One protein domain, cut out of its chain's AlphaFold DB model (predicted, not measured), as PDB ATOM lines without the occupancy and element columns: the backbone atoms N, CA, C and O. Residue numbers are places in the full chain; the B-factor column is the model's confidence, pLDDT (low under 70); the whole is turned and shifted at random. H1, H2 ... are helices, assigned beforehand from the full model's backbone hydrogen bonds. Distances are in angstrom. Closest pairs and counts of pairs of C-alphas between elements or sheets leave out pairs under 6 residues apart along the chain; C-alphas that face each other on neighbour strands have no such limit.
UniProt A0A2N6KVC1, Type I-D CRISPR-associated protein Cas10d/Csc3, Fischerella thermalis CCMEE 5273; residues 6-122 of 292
ATOM      1  N   LEU A   6     227.799 253.475 266.917       60.84
ATOM      2  CA  LEU A   6     227.616 254.709 266.159       60.84
ATOM      3  C   LEU A   6     227.293 254.294 264.719       60.84
ATOM      4  O   LEU A   6     228.067 253.548 264.113       60.84
ATOM      5  N   LEU A   7     226.147 254.722 264.197       62.62
ATOM      6  CA  LEU A   7     225.915 254.679 262.757       62.62
ATOM      7  C   LEU A   7     226.574 255.945 262.204       62.62
ATOM      8  O   LEU A   7     226.218 257.046 262.605       62.62
ATOM      9  N   ASP A   8     227.629 255.771 261.410       53.75
ATOM     10  CA  ASP A   8     228.317 256.865 260.727       53.75
ATOM     11  C   ASP A   8     228.225 256.605 259.218       53.75
ATOM     12  O   ASP A   8     228.530 255.504 258.746       53.75
ATOM     13  N   GLY A   9     227.750 257.597 258.464       56.50
ATOM     14  CA  GLY A   9     227.537 257.506 257.016       56.50
ATOM     15  C   GLY A   9     226.197 256.905 256.570       56.50
ATOM     16  O   GLY A   9     226.043 256.579 255.388       56.50
ATOM     17  N   GLU A  10     225.210 256.749 257.454       72.31
ATOM     18  CA  GLU A  10     223.865 256.346 257.052       72.31
ATOM     19  C   GLU A  10     223.182 257.414 256.188       72.31
ATOM     20  O   GLU A  10     223.345 258.623 256.351       72.31
ATOM     21  N   HIS A  11     222.374 256.954 255.232       81.25
ATOM     22  CA  HIS A  11     221.583 257.852 254.401       81.25
ATOM     23  C   HIS A  11     220.626 258.672 255.283       81.25
ATOM     24  O   HIS A  11     219.960 258.098 256.143       81.25
ATOM     25  N   GLN A  12     220.471 259.979 255.022       84.06
ATOM     26  CA  GLN A  12     219.642 260.896 255.830       84.06
ATOM     27  C   GLN A  12     218.250 260.331 256.156       84.06
ATOM     28  O   GLN A  12     217.773 260.456 257.271       84.06
ATOM     29  N   ALA A  13     217.616 259.646 255.201       85.75
ATOM     30  CA  ALA A  13     216.327 258.982 255.410       85.75
ATOM     31  C   ALA A  13     216.327 257.963 256.569       85.75
ATOM     32  O   ALA A  13     215.350 257.873 257.302       85.75
ATOM     33  N   ILE A  14     217.405 257.195 256.745       87.00
ATOM     34  CA  ILE A  14     217.550 256.246 257.857       87.00
ATOM     35  C   ILE A  14     217.652 257.028 259.164       87.00
ATOM     36  O   ILE A  14     216.908 256.732 260.096       87.00
ATOM     37  N   ARG A  15     218.484 258.074 259.190       85.62
ATOM     38  CA  ARG A  15     218.652 258.972 260.339       85.62
ATOM     39  C   ARG A  15     217.331 259.619 260.779       85.62
ATOM     40  O   ARG A  15     216.964 259.552 261.951       85.62
ATOM     41  N   SER A  16     216.557 260.147 259.830       87.88
ATOM     42  CA  SER A  16     215.225 260.723 260.064       87.88
ATOM     43  C   SER A  16     214.242 259.719 260.681       87.88
ATOM     44  O   SER A  16     213.389 260.102 261.484       87.88
ATOM     45  N   LEU A  17     214.360 258.432 260.329       89.00
ATOM     46  CA  LEU A  17     213.490 257.365 260.832       89.00
ATOM     47  C   LEU A  17     213.877 256.854 262.223       89.00
ATOM     48  O   LEU A  17     213.003 256.365 262.933       89.00
ATOM     49  N   ILE A  18     215.151 256.949 262.604       86.38
ATOM     50  CA  ILE A  18     215.651 256.486 263.908       86.38
ATOM     51  C   ILE A  18     215.706 257.612 264.957       86.38
ATOM     52  O   ILE A  18     215.651 257.341 266.151       86.38
ATOM     53  N   LYS A  19     215.754 258.891 264.564       80.88
ATOM     54  CA  LYS A  19     215.768 260.070 265.466       80.88
ATOM     55  C   LYS A  19     217.006 260.252 266.360       80.88
ATOM     56  O   LYS A  19     217.103 261.298 266.999       80.88
ATOM     57  N   LYS A  20     217.936 259.300 266.445       72.94
ATOM     58  CA  LYS A  20     219.209 259.445 267.173       72.94
ATOM     59  C   LYS A  20     220.355 258.854 266.358       72.94
ATOM     60  O   LYS A  20     220.150 257.977 265.529       72.94
ATOM     61  N   ASP A  21     221.558 259.321 266.649       67.31
ATOM     62  CA  ASP A  21     222.769 258.909 265.930       67.31
ATOM     63  C   ASP A  21     223.514 257.786 266.679       67.31
ATOM     64  O   ASP A  21     224.276 257.015 266.096       67.31
ATOM     65  N   THR A  22     223.257 257.659 267.985       67.56
ATOM     66  CA  THR A  22     223.908 256.690 268.868       67.56
ATOM     67  C   THR A  22     222.892 255.791 269.559       67.56
ATOM     68  O   THR A  22     221.873 256.243 270.095       67.56
ATOM     69  N   TYR A  23     223.185 254.489 269.572       70.69
ATOM     70  CA  TYR A  23     222.392 253.504 270.301       70.69
ATOM     71  C   TYR A  23     223.269 252.435 270.927       70.69
ATOM     72  O   TYR A  23     224.356 252.089 270.455       70.69
ATOM     73  N   ARG A  24     222.730 251.823 271.977       68.69
ATOM     74  CA  ARG A  24     223.247 250.545 272.438       68.69
ATOM     75  C   ARG A  24     222.592 249.412 271.660       68.69
ATOM     76  O   ARG A  24     221.382 249.425 271.439       68.69
ATOM     77  N   LEU A  25     223.373 248.410 271.270       67.19
ATOM     78  CA  LEU A  25     222.876 247.287 270.473       67.19
ATOM     79  C   LEU A  25     221.787 246.483 271.214       67.19
ATOM     80  O   LEU A  25     220.852 245.980 270.603       67.19
ATOM     81  N   ASP A  26     221.873 246.409 272.542       65.44
ATOM     82  CA  ASP A  26     220.877 245.773 273.413       65.44
ATOM     83  C   ASP A  26     219.553 246.556 273.504       65.44
ATOM     84  O   ASP A  26     218.510 245.956 273.754       65.44
ATOM     85  N   SER A  27     219.551 247.863 273.213       63.84
ATOM     86  CA  SER A  27     218.322 248.671 273.102       63.84
ATOM     87  C   SER A  27     217.549 248.439 271.795       63.84
ATOM     88  O   SER A  27     216.368 248.767 271.699       63.84
ATOM     89  N   ILE A  28     218.193 247.846 270.783       64.50
ATOM     90  CA  ILE A  28     217.572 247.524 269.490       64.50
ATOM     91  C   ILE A  28     216.647 246.301 269.619       64.50
ATOM     92  O   ILE A  28     215.587 246.252 268.987       64.50
ATOM     93  N   LEU A  29     217.028 245.340 270.463       62.94
ATOM     94  CA  LEU A  29     216.279 244.121 270.767       62.94
ATOM     95  C   LEU A  29     216.294 243.897 272.288       62.94
ATOM     96  O   LEU A  29     217.102 243.097 272.766       62.94
ATOM     97  N   PRO A  30     215.438 244.591 273.061       58.69
ATOM     98  CA  PRO A  30     215.458 244.475 274.511       58.69
ATOM     99  C   PRO A  30     215.117 243.037 274.920       58.69
ATOM    100  O   PRO A  30     214.003 242.550 274.721       58.69
ATOM    101  N   SER A  31     216.108 242.334 275.467       55.62
ATOM    102  CA  SER A  31     216.014 240.923 275.857       55.62
ATOM    103  C   SER A  31     215.316 240.715 277.206       55.62
ATOM    104  O   SER A  31     214.930 239.590 277.515       55.62
ATOM    105  N   SER A  32     215.130 241.779 277.996       54.94
ATOM    106  CA  SER A  32     214.711 241.698 279.402       54.94
ATOM    107  C   SER A  32     213.564 242.628 279.813       54.94
ATOM    108  O   SER A  32     213.241 242.693 280.996       54.94
ATOM    109  N   SER A  33     212.951 243.383 278.898       54.44
ATOM    110  CA  SER A  33     211.875 244.314 279.261       54.44
ATOM    111  C   SER A  33     210.514 243.606 279.261       54.44
ATOM    112  O   SER A  33     210.042 243.178 278.207       54.44
ATOM    113  N   GLU A  34     209.836 243.548 280.414       54.88
ATOM    114  CA  GLU A  34     208.441 243.071 280.530       54.88
ATOM    115  C   GLU A  34     207.470 243.844 279.611       54.88
ATOM    116  O   GLU A  34     206.425 243.327 279.216       54.88
ATOM    117  N   LYS A  35     207.844 245.066 279.203       55.84
ATOM    118  CA  LYS A  35     207.195 245.857 278.152       55.84
ATOM    119  C   LYS A  35     208.154 245.998 276.971       55.84
ATOM    120  O   LYS A  35     209.171 246.662 277.102       55.84
ATOM    121  N   ARG A  36     207.848 245.386 275.822       59.28
ATOM    122  CA  ARG A  36     208.592 245.636 274.573       59.28
ATOM    123  C   ARG A  36     208.412 247.101 274.174       59.28
ATOM    124  O   ARG A  36     207.331 247.475 273.726       59.28
ATOM    125  N   GLU A  37     209.445 247.911 274.352       67.38
ATOM    126  CA  GLU A  37     209.472 249.283 273.847       67.38
ATOM    127  C   GLU A  37     209.734 249.287 272.336       67.38
ATOM    128  O   GLU A  37     210.469 248.444 271.817       67.38
ATOM    129  N   PHE A  38     209.101 250.215 271.617       74.50
ATOM    130  CA  PHE A  38     209.242 250.331 270.168       74.50
ATOM    131  C   PHE A  38     210.630 250.894 269.833       74.50
ATOM    132  O   PHE A  38     210.897 252.083 270.015       74.50
ATOM    133  N   SER A  39     211.536 250.018 269.398       80.19
ATOM    134  CA  SER A  39     212.947 250.344 269.193       80.19
ATOM    135  C   SER A  39     213.199 251.047 267.849       80.19
ATOM    136  O   SER A  39     212.354 250.995 266.950       80.19
ATOM    137  N   PRO A  40     214.383 251.650 267.632       83.44
ATOM    138  CA  PRO A  40     214.766 252.193 266.324       83.44
ATOM    139  C   PRO A  40     214.682 251.169 265.187       83.44
ATOM    140  O   PRO A  40     214.312 251.505 264.063       83.44
ATOM    141  N   LEU A  41     214.960 249.892 265.472       83.88
ATOM    142  CA  LEU A  41     214.787 248.824 264.491       83.88
ATOM    143  C   LEU A  41     213.308 248.557 264.204       83.88
ATOM    144  O   LEU A  41     212.962 248.284 263.054       83.88
ATOM    145  N   ASN A  42     212.427 248.658 265.206       87.81
ATOM    146  CA  ASN A  42     210.984 248.598 264.971       87.81
ATOM    147  C   ASN A  42     210.512 249.778 264.120       87.81
ATOM    148  O   ASN A  42     209.750 249.548 263.186       87.81
ATOM    149  N   ALA A  43     211.013 250.991 264.369       89.38
ATOM    150  CA  ALA A  43     210.698 252.172 263.568       89.38
ATOM    151  C   ALA A  43     211.144 252.023 262.110       89.38
ATOM    152  O   ALA A  43     210.331 252.207 261.201       89.38
ATOM    153  N   LEU A  44     212.383 251.582 261.875       89.69
ATOM    154  CA  LEU A  44     212.869 251.270 260.529       89.69
ATOM    155  C   LEU A  44     212.021 250.181 259.875       89.69
ATOM    156  O   LEU A  44     211.500 250.379 258.782       89.69
ATOM    157  N   THR A  45     211.819 249.050 260.548       90.25
ATOM    158  CA  THR A  45     211.037 247.931 260.000       90.25
ATOM    159  C   THR A  45     209.605 248.358 259.678       90.25
ATOM    160  O   THR A  45     209.078 248.001 258.625       90.25
ATOM    161  N   ALA A  46     208.974 249.154 260.541       92.12
ATOM    162  CA  ALA A  46     207.642 249.699 260.315       92.12
ATOM    163  C   ALA A  46     207.621 250.628 259.096       92.12
ATOM    164  O   ALA A  46     206.790 250.433 258.210       92.12
ATOM    165  N   ALA A  47     208.559 251.571 258.998       92.62
ATOM    166  CA  ALA A  47     208.673 252.476 257.858       92.62
ATOM    167  C   ALA A  47     208.905 251.721 256.538       92.62
ATOM    168  O   ALA A  47     208.239 252.010 255.544       92.62
ATOM    169  N   TYR A  48     209.772 250.703 256.534       92.06
ATOM    170  CA  TYR A  48     209.980 249.819 255.383       92.06
ATOM    171  C   TYR A  48     208.706 249.049 255.019       92.06
ATOM    172  O   TYR A  48     208.317 249.028 253.853       92.06
ATOM    173  N   CYS A  49     208.010 248.458 255.993       91.56
ATOM    174  CA  CYS A  49     206.740 247.768 255.756       91.56
ATOM    175  C   CYS A  49     205.689 248.705 255.140       91.56
ATOM    176  O   CYS A  49     205.069 248.356 254.137       91.56
ATOM    177  N   ILE A  50     205.515 249.903 255.701       92.31
ATOM    178  CA  ILE A  50     204.581 250.913 255.185       92.31
ATOM    179  C   ILE A  50     204.974 251.315 253.763       92.31
ATOM    180  O   ILE A  50     204.130 251.327 252.866       92.31
ATOM    181  N   HIS A  51     206.258 251.581 253.528       92.44
ATOM    182  CA  HIS A  51     206.786 251.917 252.213       92.44
ATOM    183  C   HIS A  51     206.461 250.837 251.173       92.44
ATOM    184  O   HIS A  51     205.868 251.137 250.135       92.44
ATOM    185  N   LEU A  52     206.782 249.577 251.474       90.81
ATOM    186  CA  LEU A  52     206.565 248.443 250.575       90.81
ATOM    187  C   LEU A  52     205.090 248.211 250.251       90.81
ATOM    188  O   LEU A  52     204.775 247.600 249.235       90.81
ATOM    189  N   GLU A  53     204.166 248.666 251.086       87.31
ATOM    190  CA  GLU A  53     202.736 248.522 250.826       87.31
ATOM    191  C   GLU A  53     202.159 249.733 250.096       87.31
ATOM    192  O   GLU A  53     201.339 249.603 249.178       87.31
ATOM    193  N   VAL A  54     202.585 250.931 250.485       89.25
ATOM    194  CA  VAL A  54     201.972 252.188 250.057       89.25
ATOM    195  C   VAL A  54     202.651 252.782 248.827       89.25
ATOM    196  O   VAL A  54     201.976 253.365 247.975       89.25
ATOM    197  N   ASN A  55     203.942 252.544 248.640       89.94
ATOM    198  CA  ASN A  55     204.747 253.124 247.569       89.94
ATOM    199  C   ASN A  55     205.286 252.023 246.644       89.94
ATOM    200  O   ASN A  55     206.483 251.782 246.548       89.94
ATOM    201  N   ARG A  56     204.361 251.346 245.954       84.88
ATOM    202  CA  ARG A  56     204.681 250.420 244.861       84.88
ATOM    203  C   ARG A  56     204.431 251.085 243.522       84.88
ATOM    204  O   ARG A  56     203.443 251.811 243.372       84.88
ATOM    205  N   LYS A  57     205.294 250.777 242.567       85.19
ATOM    206  CA  LYS A  57     205.113 251.083 241.152       85.19
ATOM    207  C   LYS A  57     203.979 250.237 240.563       85.19
ATOM    208  O   LYS A  57     203.457 249.320 241.200       85.19
ATOM    209  N   LYS A  58     203.563 250.574 239.339       80.19
ATOM    210  CA  LYS A  58     202.460 249.886 238.640       80.19
ATOM    211  C   LYS A  58     202.778 248.424 238.306       80.19
ATOM    212  O   LYS A  58     201.859 247.618 238.246       80.19
ATOM    213  N   ASP A  59     204.053 248.108 238.102       81.25
ATOM    214  CA  ASP A  59     204.590 246.756 237.881       81.25
ATOM    215  C   ASP A  59     204.655 245.910 239.169       81.25
ATOM    216  O   ASP A  59     204.890 244.708 239.107       81.25
ATOM    217  N   GLY A  60     204.373 246.510 240.332       78.31
ATOM    218  CA  GLY A  60     204.374 245.844 241.631       78.31
ATOM    219  C   GLY A  60     205.690 245.967 242.398       78.31
ATOM    220  O   GLY A  60     205.711 245.594 243.581       78.31
ATOM    221  N   ASP A  61     206.727 246.538 241.781       85.69
ATOM    222  CA  ASP A  61     208.033 246.727 242.404       85.69
ATOM    223  C   ASP A  61     208.009 247.864 243.439       85.69
ATOM    224  O   ASP A  61     207.262 248.845 243.295       85.69
ATOM    225  N   PRO A  62     208.828 247.773 244.503       87.00
ATOM    226  CA  PRO A  62     209.021 248.875 245.434       87.00
ATOM    227  C   PRO A  62     209.558 250.128 244.737       87.00
ATOM    228  O   PRO A  62     210.530 250.080 243.979       87.00
ATOM    229  N   ASP A  63     208.957 251.279 245.029       91.38
ATOM    230  CA  ASP A  63     209.467 252.563 244.566       91.38
ATOM    231  C   ASP A  63     210.453 253.144 245.580       91.38
ATOM    232  O   ASP A  63     210.114 254.079 246.294       91.38
ATOM    233  N   TRP A  64     211.672 252.604 245.659       88.69
ATOM    234  CA  TRP A  64     212.667 252.995 246.673       88.69
ATOM    235  C   TRP A  64     212.968 254.502 246.736       88.69
ATOM    236  O   TRP A  64     213.305 255.009 247.805       88.69
ATOM    237  N   GLY A  65     212.759 255.248 245.644       86.56
ATOM    238  CA  GLY A  65     212.856 256.713 245.644       86.56
ATOM    239  C   GLY A  65     211.834 257.397 246.564       86.56
ATOM    240  O   GLY A  65     212.065 258.507 247.026       86.56
ATOM    241  N   LYS A  66     210.728 256.722 246.893       92.00
ATOM    242  CA  LYS A  66     209.693 257.181 247.832       92.00
ATOM    243  C   LYS A  66     209.967 256.832 249.290       92.00
ATOM    244  O   LYS A  66     209.155 257.170 250.150       92.00
ATOM    245  N   LEU A  67     211.055 256.124 249.597       92.00
ATOM    246  CA  LEU A  67     211.419 255.840 250.986       92.00
ATOM    247  C   LEU A  67     211.960 257.101 251.667       92.00
ATOM    248  O   LEU A  67     211.595 257.382 252.804       92.00
ATOM    249  N   SER A  68     212.767 257.890 250.955       91.19
ATOM    250  CA  SER A  68     213.253 259.186 251.435       91.19
ATOM    251  C   SER A  68     212.125 260.206 251.600       91.19
ATOM    252  O   SER A  68     212.111 260.918 252.600       91.19
ATOM    253  N   ASP A  69     211.154 260.233 250.678       93.38
ATOM    254  CA  ASP A  69     209.936 261.044 250.821       93.38
ATOM    255  C   ASP A  69     209.179 260.671 252.107       93.38
ATOM    256  O   ASP A  69     208.867 261.549 252.904       93.38
ATOM    257  N   LEU A  70     208.960 259.372 252.358       94.25
ATOM    258  CA  LEU A  70     208.293 258.893 253.574       94.25
ATOM    259  C   LEU A  70     209.051 259.278 254.846       94.25
ATOM    260  O   LEU A  70     208.435 259.728 255.809       94.25
ATOM    261  N   ALA A  71     210.375 259.122 254.856       93.75
ATOM    262  CA  ALA A  71     211.199 259.503 255.996       93.75
ATOM    263  C   ALA A  71     211.110 261.010 256.284       93.75
ATOM    264  O   ALA A  71     210.895 261.401 257.430       93.75
ATOM    265  N   ARG A  72     211.203 261.847 255.242       93.56
ATOM    266  CA  ARG A  72     211.062 263.306 255.354       93.56
ATOM    267  C   ARG A  72     209.677 263.703 255.854       93.56
ATOM    268  O   ARG A  72     209.562 264.600 256.683       93.56
ATOM    269  N   ASP A  73     208.633 263.059 255.348       94.88
ATOM    270  CA  ASP A  73     207.256 263.321 255.756       94.88
ATOM    271  C   ASP A  73     207.073 263.040 257.255       94.88
ATOM    272  O   ASP A  73     206.635 263.923 257.991       94.88
ATOM    273  N   LEU A  74     207.491 261.859 257.728       93.44
ATOM    274  CA  LEU A  74     207.421 261.479 259.147       93.44
ATOM    275  C   LEU A  74     208.296 262.358 260.049       93.44
ATOM    276  O   LEU A  74     207.930 262.641 261.189       93.44
ATOM    277  N   GLU A  75     209.444 262.812 259.548       91.25
ATOM    278  CA  GLU A  75     210.286 263.776 260.252       91.25
ATOM    279  C   GLU A  75     209.610 265.144 260.374       91.25
ATOM    280  O   GLU A  75     209.689 265.763 261.434       91.25
ATOM    281  N   THR A  76     208.921 265.583 259.315       92.00
ATOM    282  CA  THR A  76     208.206 266.866 259.260       92.00
ATOM    283  C   THR A  76     206.973 266.862 260.157       92.00
ATOM    284  O   THR A  76     206.696 267.849 260.835       92.00
ATOM    285  N   SER A  77     206.199 265.776 260.138       92.62
ATOM    286  CA  SER A  77     205.062 265.593 261.032       92.62
ATOM    287  C   SER A  77     204.786 264.105 261.278       92.62
ATOM    288  O   SER A  77     204.534 263.356 260.329       92.62
ATOM    289  N   PRO A  78     204.702 263.675 262.545       93.25
ATOM    290  CA  PRO A  78     204.287 262.320 262.909       93.25
ATOM    291  C   PRO A  78     202.907 261.932 262.343       93.25
ATOM    292  O   PRO A  78     202.652 260.757 262.078       93.25
ATOM    293  N   LEU A  79     202.017 262.902 262.082       94.88
ATOM    294  CA  LEU A  79     200.669 262.660 261.547       94.88
ATOM    295  C   LEU A  79     200.664 262.003 260.162       94.88
ATOM    296  O   LEU A  79     199.672 261.375 259.782       94.88
ATOM    297  N   TYR A  80     201.762 262.093 259.406       95.62
ATOM    298  CA  TYR A  80     201.870 261.411 258.116       95.62
ATOM    299  C   TYR A  80     201.687 259.898 258.223       95.62
ATOM    300  O   TYR A  80     201.261 259.279 257.250       95.62
ATOM    301  N   VAL A  81     201.920 259.299 259.393       94.31
ATOM    302  CA  VAL A  81     201.541 257.909 259.671       94.31
ATOM    303  C   VAL A  81     200.092 257.644 259.230       94.31
ATOM    304  O   VAL A  81     199.843 256.719 258.455       94.31
ATOM    305  N   PHE A  82     199.136 258.485 259.627       92.88
ATOM    306  CA  PHE A  82     197.724 258.311 259.269       92.88
ATOM    307  C   PHE A  82     197.456 258.600 257.793       92.88
ATOM    308  O   PHE A  82     196.657 257.905 257.170       92.88
ATOM    309  N   HIS A  83     198.194 259.535 257.192       93.56
ATOM    310  CA  HIS A  83     198.143 259.749 255.746       93.56
ATOM    311  C   HIS A  83     198.525 258.486 254.963       93.56
ATOM    312  O   HIS A  83     197.810 258.053 254.054       93.56
ATOM    313  N   TYR A  84     199.630 257.843 255.346       93.94
ATOM    314  CA  TYR A  84     200.074 256.591 254.741       93.94
ATOM    315  C   TYR A  84     199.076 255.452 254.990       93.94
ATOM    316  O   TYR A  84     198.832 254.653 254.080       93.94
ATOM    317  N   LEU A  85     198.432 255.416 256.162       91.38
ATOM    318  CA  LEU A  85     197.395 254.432 256.477       91.38
ATOM    319  C   LEU A  85     196.172 254.594 255.574       91.38
ATOM    320  O   LEU A  85     195.675 253.627 254.996       91.38
ATOM    321  N   THR A  86     195.711 255.828 255.405       88.12
ATOM    322  CA  THR A  86     194.583 256.154 254.539       88.12
ATOM    323  C   THR A  86     194.910 255.870 253.074       88.12
ATOM    324  O   THR A  86     194.099 255.280 252.350       88.12
ATOM    325  N   LYS A  87     196.125 256.208 252.629       89.25
ATOM    326  CA  LYS A  87     196.615 255.870 251.286       89.25
ATOM    327  C   LYS A  87     196.647 254.357 251.069       89.25
ATOM    328  O   LYS A  87     196.284 253.899 249.988       89.25
ATOM    329  N   TRP A  88     197.030 253.577 252.081       87.81
ATOM    330  CA  TRP A  88     196.968 252.115 252.041       87.81
ATOM    331  C   TRP A  88     195.534 251.591 251.929       87.81
ATOM    332  O   TRP A  88     195.261 250.744 251.080       87.81
ATOM    333  N   LEU A  89     194.611 252.103 252.748       84.06
ATOM    334  CA  LEU A  89     193.209 251.668 252.774       84.06
ATOM    335  C   LEU A  89     192.519 251.886 251.420       84.06
ATOM    336  O   LEU A  89     191.791 251.023 250.930       84.06
ATOM    337  N   ARG A  90     192.799 253.032 250.790       80.81
ATOM    338  CA  ARG A  90     192.252 253.418 249.484       80.81
ATOM    339  C   ARG A  90     192.888 252.663 248.318       80.81
ATOM    340  O   ARG A  90     192.414 252.814 247.191       80.81
ATOM    341  N   LYS A  91     193.945 251.867 248.537       80.50
ATOM    342  CA  LYS A  91     194.544 251.106 247.444       80.50
ATOM    343  C   LYS A  91     193.598 249.997 246.986       80.50
ATOM    344  O   LYS A  91     193.214 249.143 247.790       80.50
ATOM    345  N   PRO A  92     193.270 249.967 245.689       71.75
ATOM    346  CA  PRO A  92     192.482 248.892 245.126       71.75
ATOM    347  C   PRO A  92     193.220 247.548 245.281       71.75
ATOM    348  O   PRO A  92     194.375 247.422 244.874       71.75
ATOM    349  N   LYS A  93     192.564 246.536 245.865       69.31
ATOM    350  CA  LYS A  93     193.068 245.153 245.940       69.31
ATOM    351  C   LYS A  93     192.301 244.258 244.978       69.31
ATOM    352  O   LYS A  93     191.106 244.466 244.765       69.31
ATOM    353  N   LYS A  94     193.013 243.332 244.332       60.31
ATOM    354  CA  LYS A  94     192.388 242.294 243.513       60.31
ATOM    355  C   LYS A  94     191.760 241.279 244.457       60.31
ATOM    356  O   LYS A  94     192.469 240.734 245.304       60.31
ATOM    357  N   ASP A  95     190.454 241.085 244.351       60.28
ATOM    358  CA  ASP A  95     189.771 240.001 245.053       60.28
ATOM    359  C   ASP A  95     189.868 238.691 244.250       60.28
ATOM    360  O   ASP A  95     190.331 238.686 243.106       60.28
ATOM    361  N   LYS A  96     189.421 237.574 244.833       55.34
ATOM    362  CA  LYS A  96     189.393 236.242 244.202       55.34
ATOM    363  C   LYS A  96     188.641 236.214 242.865       55.34
ATOM    364  O   LYS A  96     188.964 235.388 242.020       55.34
ATOM    365  N   ASP A  97     187.717 237.151 242.666       66.62
ATOM    366  CA  ASP A  97     186.919 237.304 241.443       66.62
ATOM    367  C   ASP A  97     187.492 238.355 240.462       66.62
ATOM    368  O   ASP A  97     186.767 238.851 239.601       66.62
ATOM    369  N   ASP A  98     188.754 238.780 240.634       57.50
ATOM    370  CA  ASP A  98     189.450 239.856 239.886       57.50
ATOM    371  C   ASP A  98     188.718 241.220 239.895       57.50
ATOM    372  O   ASP A  98     189.087 242.167 239.198       57.50
ATOM    373  N   LYS A  99     187.696 241.363 240.748       58.50
ATOM    374  CA  LYS A  99     187.045 242.641 241.029       58.50
ATOM    375  C   LYS A  99     187.942 243.482 241.919       58.50
ATOM    376  O   LYS A  99     188.487 243.029 242.926       58.50
ATOM    377  N   GLN A 100     188.067 244.743 241.541       57.78
ATOM    378  CA  GLN A 100     188.871 245.702 242.261       57.78
ATOM    379  C   GLN A 100     188.068 246.260 243.442       57.78
ATOM    380  O   GLN A 100     187.144 247.047 243.242       57.78
ATOM    381  N   LYS A 101     188.413 245.866 244.672       63.56
ATOM    382  CA  LYS A 101     187.769 246.384 245.888       63.56
ATOM    383  C   LYS A 101     188.800 247.061 246.789       63.56
ATOM    384  O   LYS A 101     189.914 246.565 246.959       63.56
ATOM    385  N   THR A 102     188.456 248.216 247.346       63.69
ATOM    386  CA  THR A 102     189.211 248.807 248.458       63.69
ATOM    387  C   THR A 102     188.847 248.091 249.750       63.69
ATOM    388  O   THR A 102     187.774 247.499 249.857       63.69
ATOM    389  N   LEU A 103     189.736 248.115 250.737       67.00
ATOM    390  CA  LEU A 103     189.390 247.569 252.044       67.00
ATOM    391  C   LEU A 103     188.306 248.434 252.698       67.00
ATOM    392  O   LEU A 103     188.406 249.658 252.686       67.00
ATOM    393  N   ASP A 104     187.304 247.784 253.290       62.38
ATOM    394  CA  ASP A 104     186.223 248.477 254.004       62.38
ATOM    395  C   ASP A 104     186.671 248.935 255.408       62.38
ATOM    396  O   ASP A 104     186.109 249.872 255.968       62.38
ATOM    397  N   ALA A 105     187.705 248.294 255.975       65.62
ATOM    398  CA  ALA A 105     188.267 248.612 257.286       65.62
ATOM    399  C   ALA A 105     189.768 248.274 257.376       65.62
ATOM    400  O   ALA A 105     190.277 247.395 256.673       65.62
ATOM    401  N   VAL A 106     190.477 248.956 258.280       71.38
ATOM    402  CA  VAL A 106     191.892 248.693 258.572       71.38
ATOM    403  C   VAL A 106     192.011 247.532 259.576       71.38
ATOM    404  O   VAL A 106     191.390 247.585 260.635       71.38
ATOM    405  N   PRO A 107     192.841 246.499 259.322       79.69
ATOM    406  CA  PRO A 107     193.099 245.444 260.303       79.69
ATOM    407  C   PRO A 107     193.699 245.976 261.615       79.69
ATOM    408  O   PRO A 107     194.606 246.805 261.592       79.69
ATOM    409  N   VAL A 108     193.301 245.414 262.762       73.25
ATOM    410  CA  VAL A 108     193.785 245.841 264.096       73.25
ATOM    411  C   VAL A 108     195.313 245.815 264.210       73.25
ATOM    412  O   VAL A 108     195.912 246.731 264.767       73.25
ATOM    413  N   ALA A 109     195.969 244.798 263.647       78.38
ATOM    414  CA  ALA A 109     197.431 244.715 263.648       78.38
ATOM    415  C   ALA A 109     198.089 245.880 262.884       78.38
ATOM    416  O   ALA A 109     199.151 246.352 263.283       78.38
ATOM    417  N   LYS A 110     197.446 246.377 261.816       85.50
ATOM    418  CA  LYS A 110     197.906 247.559 261.076       85.50
ATOM    419  C   LYS A 110     197.713 248.821 261.891       85.50
ATOM    420  O   LYS A 110     198.644 249.605 261.989       85.50
ATOM    421  N   ILE A 111     196.554 248.974 262.521       84.50
ATOM    422  CA  ILE A 111     196.292 250.101 263.417       84.50
ATOM    423  C   ILE A 111     197.382 250.190 264.492       84.50
ATOM    424  O   ILE A 111     197.995 251.239 264.643       84.50
ATOM    425  N   ARG A 112     197.686 249.074 265.168       84.88
ATOM    426  CA  ARG A 112     198.744 249.022 266.189       84.88
ATOM    427  C   ARG A 112     200.110 249.419 265.638       84.88
ATOM    428  O   ARG A 112     200.723 250.312 266.194       84.88
ATOM    429  N   LEU A 113     200.537 248.843 264.512       89.31
ATOM    430  CA  LEU A 113     201.829 249.177 263.897       89.31
ATOM    431  C   LEU A 113     201.972 250.677 263.602       89.31
ATOM    432  O   LEU A 113     203.013 251.265 263.877       89.31
ATOM    433  N   TYR A 114     200.936 251.281 263.019       91.56
ATOM    434  CA  TYR A 114     200.940 252.703 262.696       91.56
ATOM    435  C   TYR A 114     200.911 253.550 263.976       91.56
ATOM    436  O   TYR A 114     201.685 254.488 264.096       91.56
ATOM    437  N   MET A 115     200.104 253.180 264.970       89.31
ATOM    438  CA  MET A 115     200.071 253.860 266.270       89.31
ATOM    439  C   MET A 115     201.398 253.794 267.023       89.31
ATOM    440  O   MET A 115     201.847 254.805 267.556       89.31
ATOM    441  N   ASP A 116     202.037 252.629 267.059       90.12
ATOM    442  CA  ASP A 116     203.330 252.457 267.714       90.12
ATOM    443  C   ASP A 116     204.402 253.293 266.999       90.12
ATOM    444  O   ASP A 116     205.205 253.961 267.652       90.12
ATOM    445  N   LEU A 117     204.350 253.351 265.660       92.38
ATOM    446  CA  LEU A 117     205.203 254.244 264.880       92.38
ATOM    447  C   LEU A 117     204.911 255.717 265.187       92.38
ATOM    448  O   LEU A 117     205.846 256.475 265.384       92.38
ATOM    449  N   TYR A 118     203.652 256.141 265.282       93.38
ATOM    450  CA  TYR A 118     203.315 257.517 265.657       93.38
ATOM    451  C   TYR A 118     203.927 257.897 267.012       93.38
ATOM    452  O   TYR A 118     204.649 258.889 267.109       93.38
ATOM    453  N   LYS A 119     203.699 257.069 268.037       91.44
ATOM    454  CA  LYS A 119     204.191 257.296 269.406       91.44
ATOM    455  C   LYS A 119     205.712 257.307 269.489       91.44
ATOM    456  O   LYS A 119     206.270 257.951 270.366       91.44
ATOM    457  N   TYR A 120     206.391 256.620 268.576       90.25
ATOM    458  CA  TYR A 120     207.839 256.706 268.467       90.25
ATOM    459  C   TYR A 120     208.316 258.108 268.059       90.25
ATOM    460  O   TYR A 120     209.296 258.611 268.606       90.25
ATOM    461  N   PHE A 121     207.617 258.756 267.121       90.44
ATOM    462  CA  PHE A 121     207.948 260.110 266.669       90.44
ATOM    463  C   PHE A 121     207.397 261.203 267.598       90.44
ATOM    464  O   PHE A 121     208.000 262.271 267.683       90.44
ATOM    465  N   GLU A 122     206.288 260.944 268.297       91.50
ATOM    466  CA  GLU A 122     205.680 261.861 269.270       91.50
ATOM    467  C   GLU A 122     205.187 261.115 270.527       91.50
ATOM    468  O   GLU A 122     203.993 260.833 270.658       91.50
TER     469      GLU A 122
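This is residues 6 to 122 of the 292 residues of the protein "Type I-D CRISPR-associated protein Cas10d/Csc3" of Fischerella thermalis CCMEE 5273 (UniProt A0A2N6KVC1). On a middle helix, H3, pack H1, H4 and the hairpin H5-H6, with H2 at one end and the loop of residues 90 to 107 at the other. The printed part has 117 residues with six named helices, H1 to H6 in order. It is all helix and only just compact, close to loose: radius of gyration of the C-alphas 15.8 A, spans 49 by 34 by 23 A.

H3, residues 40 to 54, touches H1, residues 12 to 18, closest C-alphas 40 and 18, 5.0 A. Its residues 47 to 51 alone touch H4, residues 65 to 76, closest C-alphas 51 and 67, 6.2 A. H5, residues 80 to 89, and H6, residues 108 to 121, form a hairpin at a shallow tilt of 19 degrees. In H1, H3, H5 and H6 every O i to N i+4 pair is within hydrogen-bond range, in H4 7 of 8.

C-alpha 12, beginning H1, is at (219.642, 260.896, 255.830), and C-alpha 121, ending H6, at (207.948, 260.110, 266.669).

The printed part has no cut; 33 residues have pLDDT under 70.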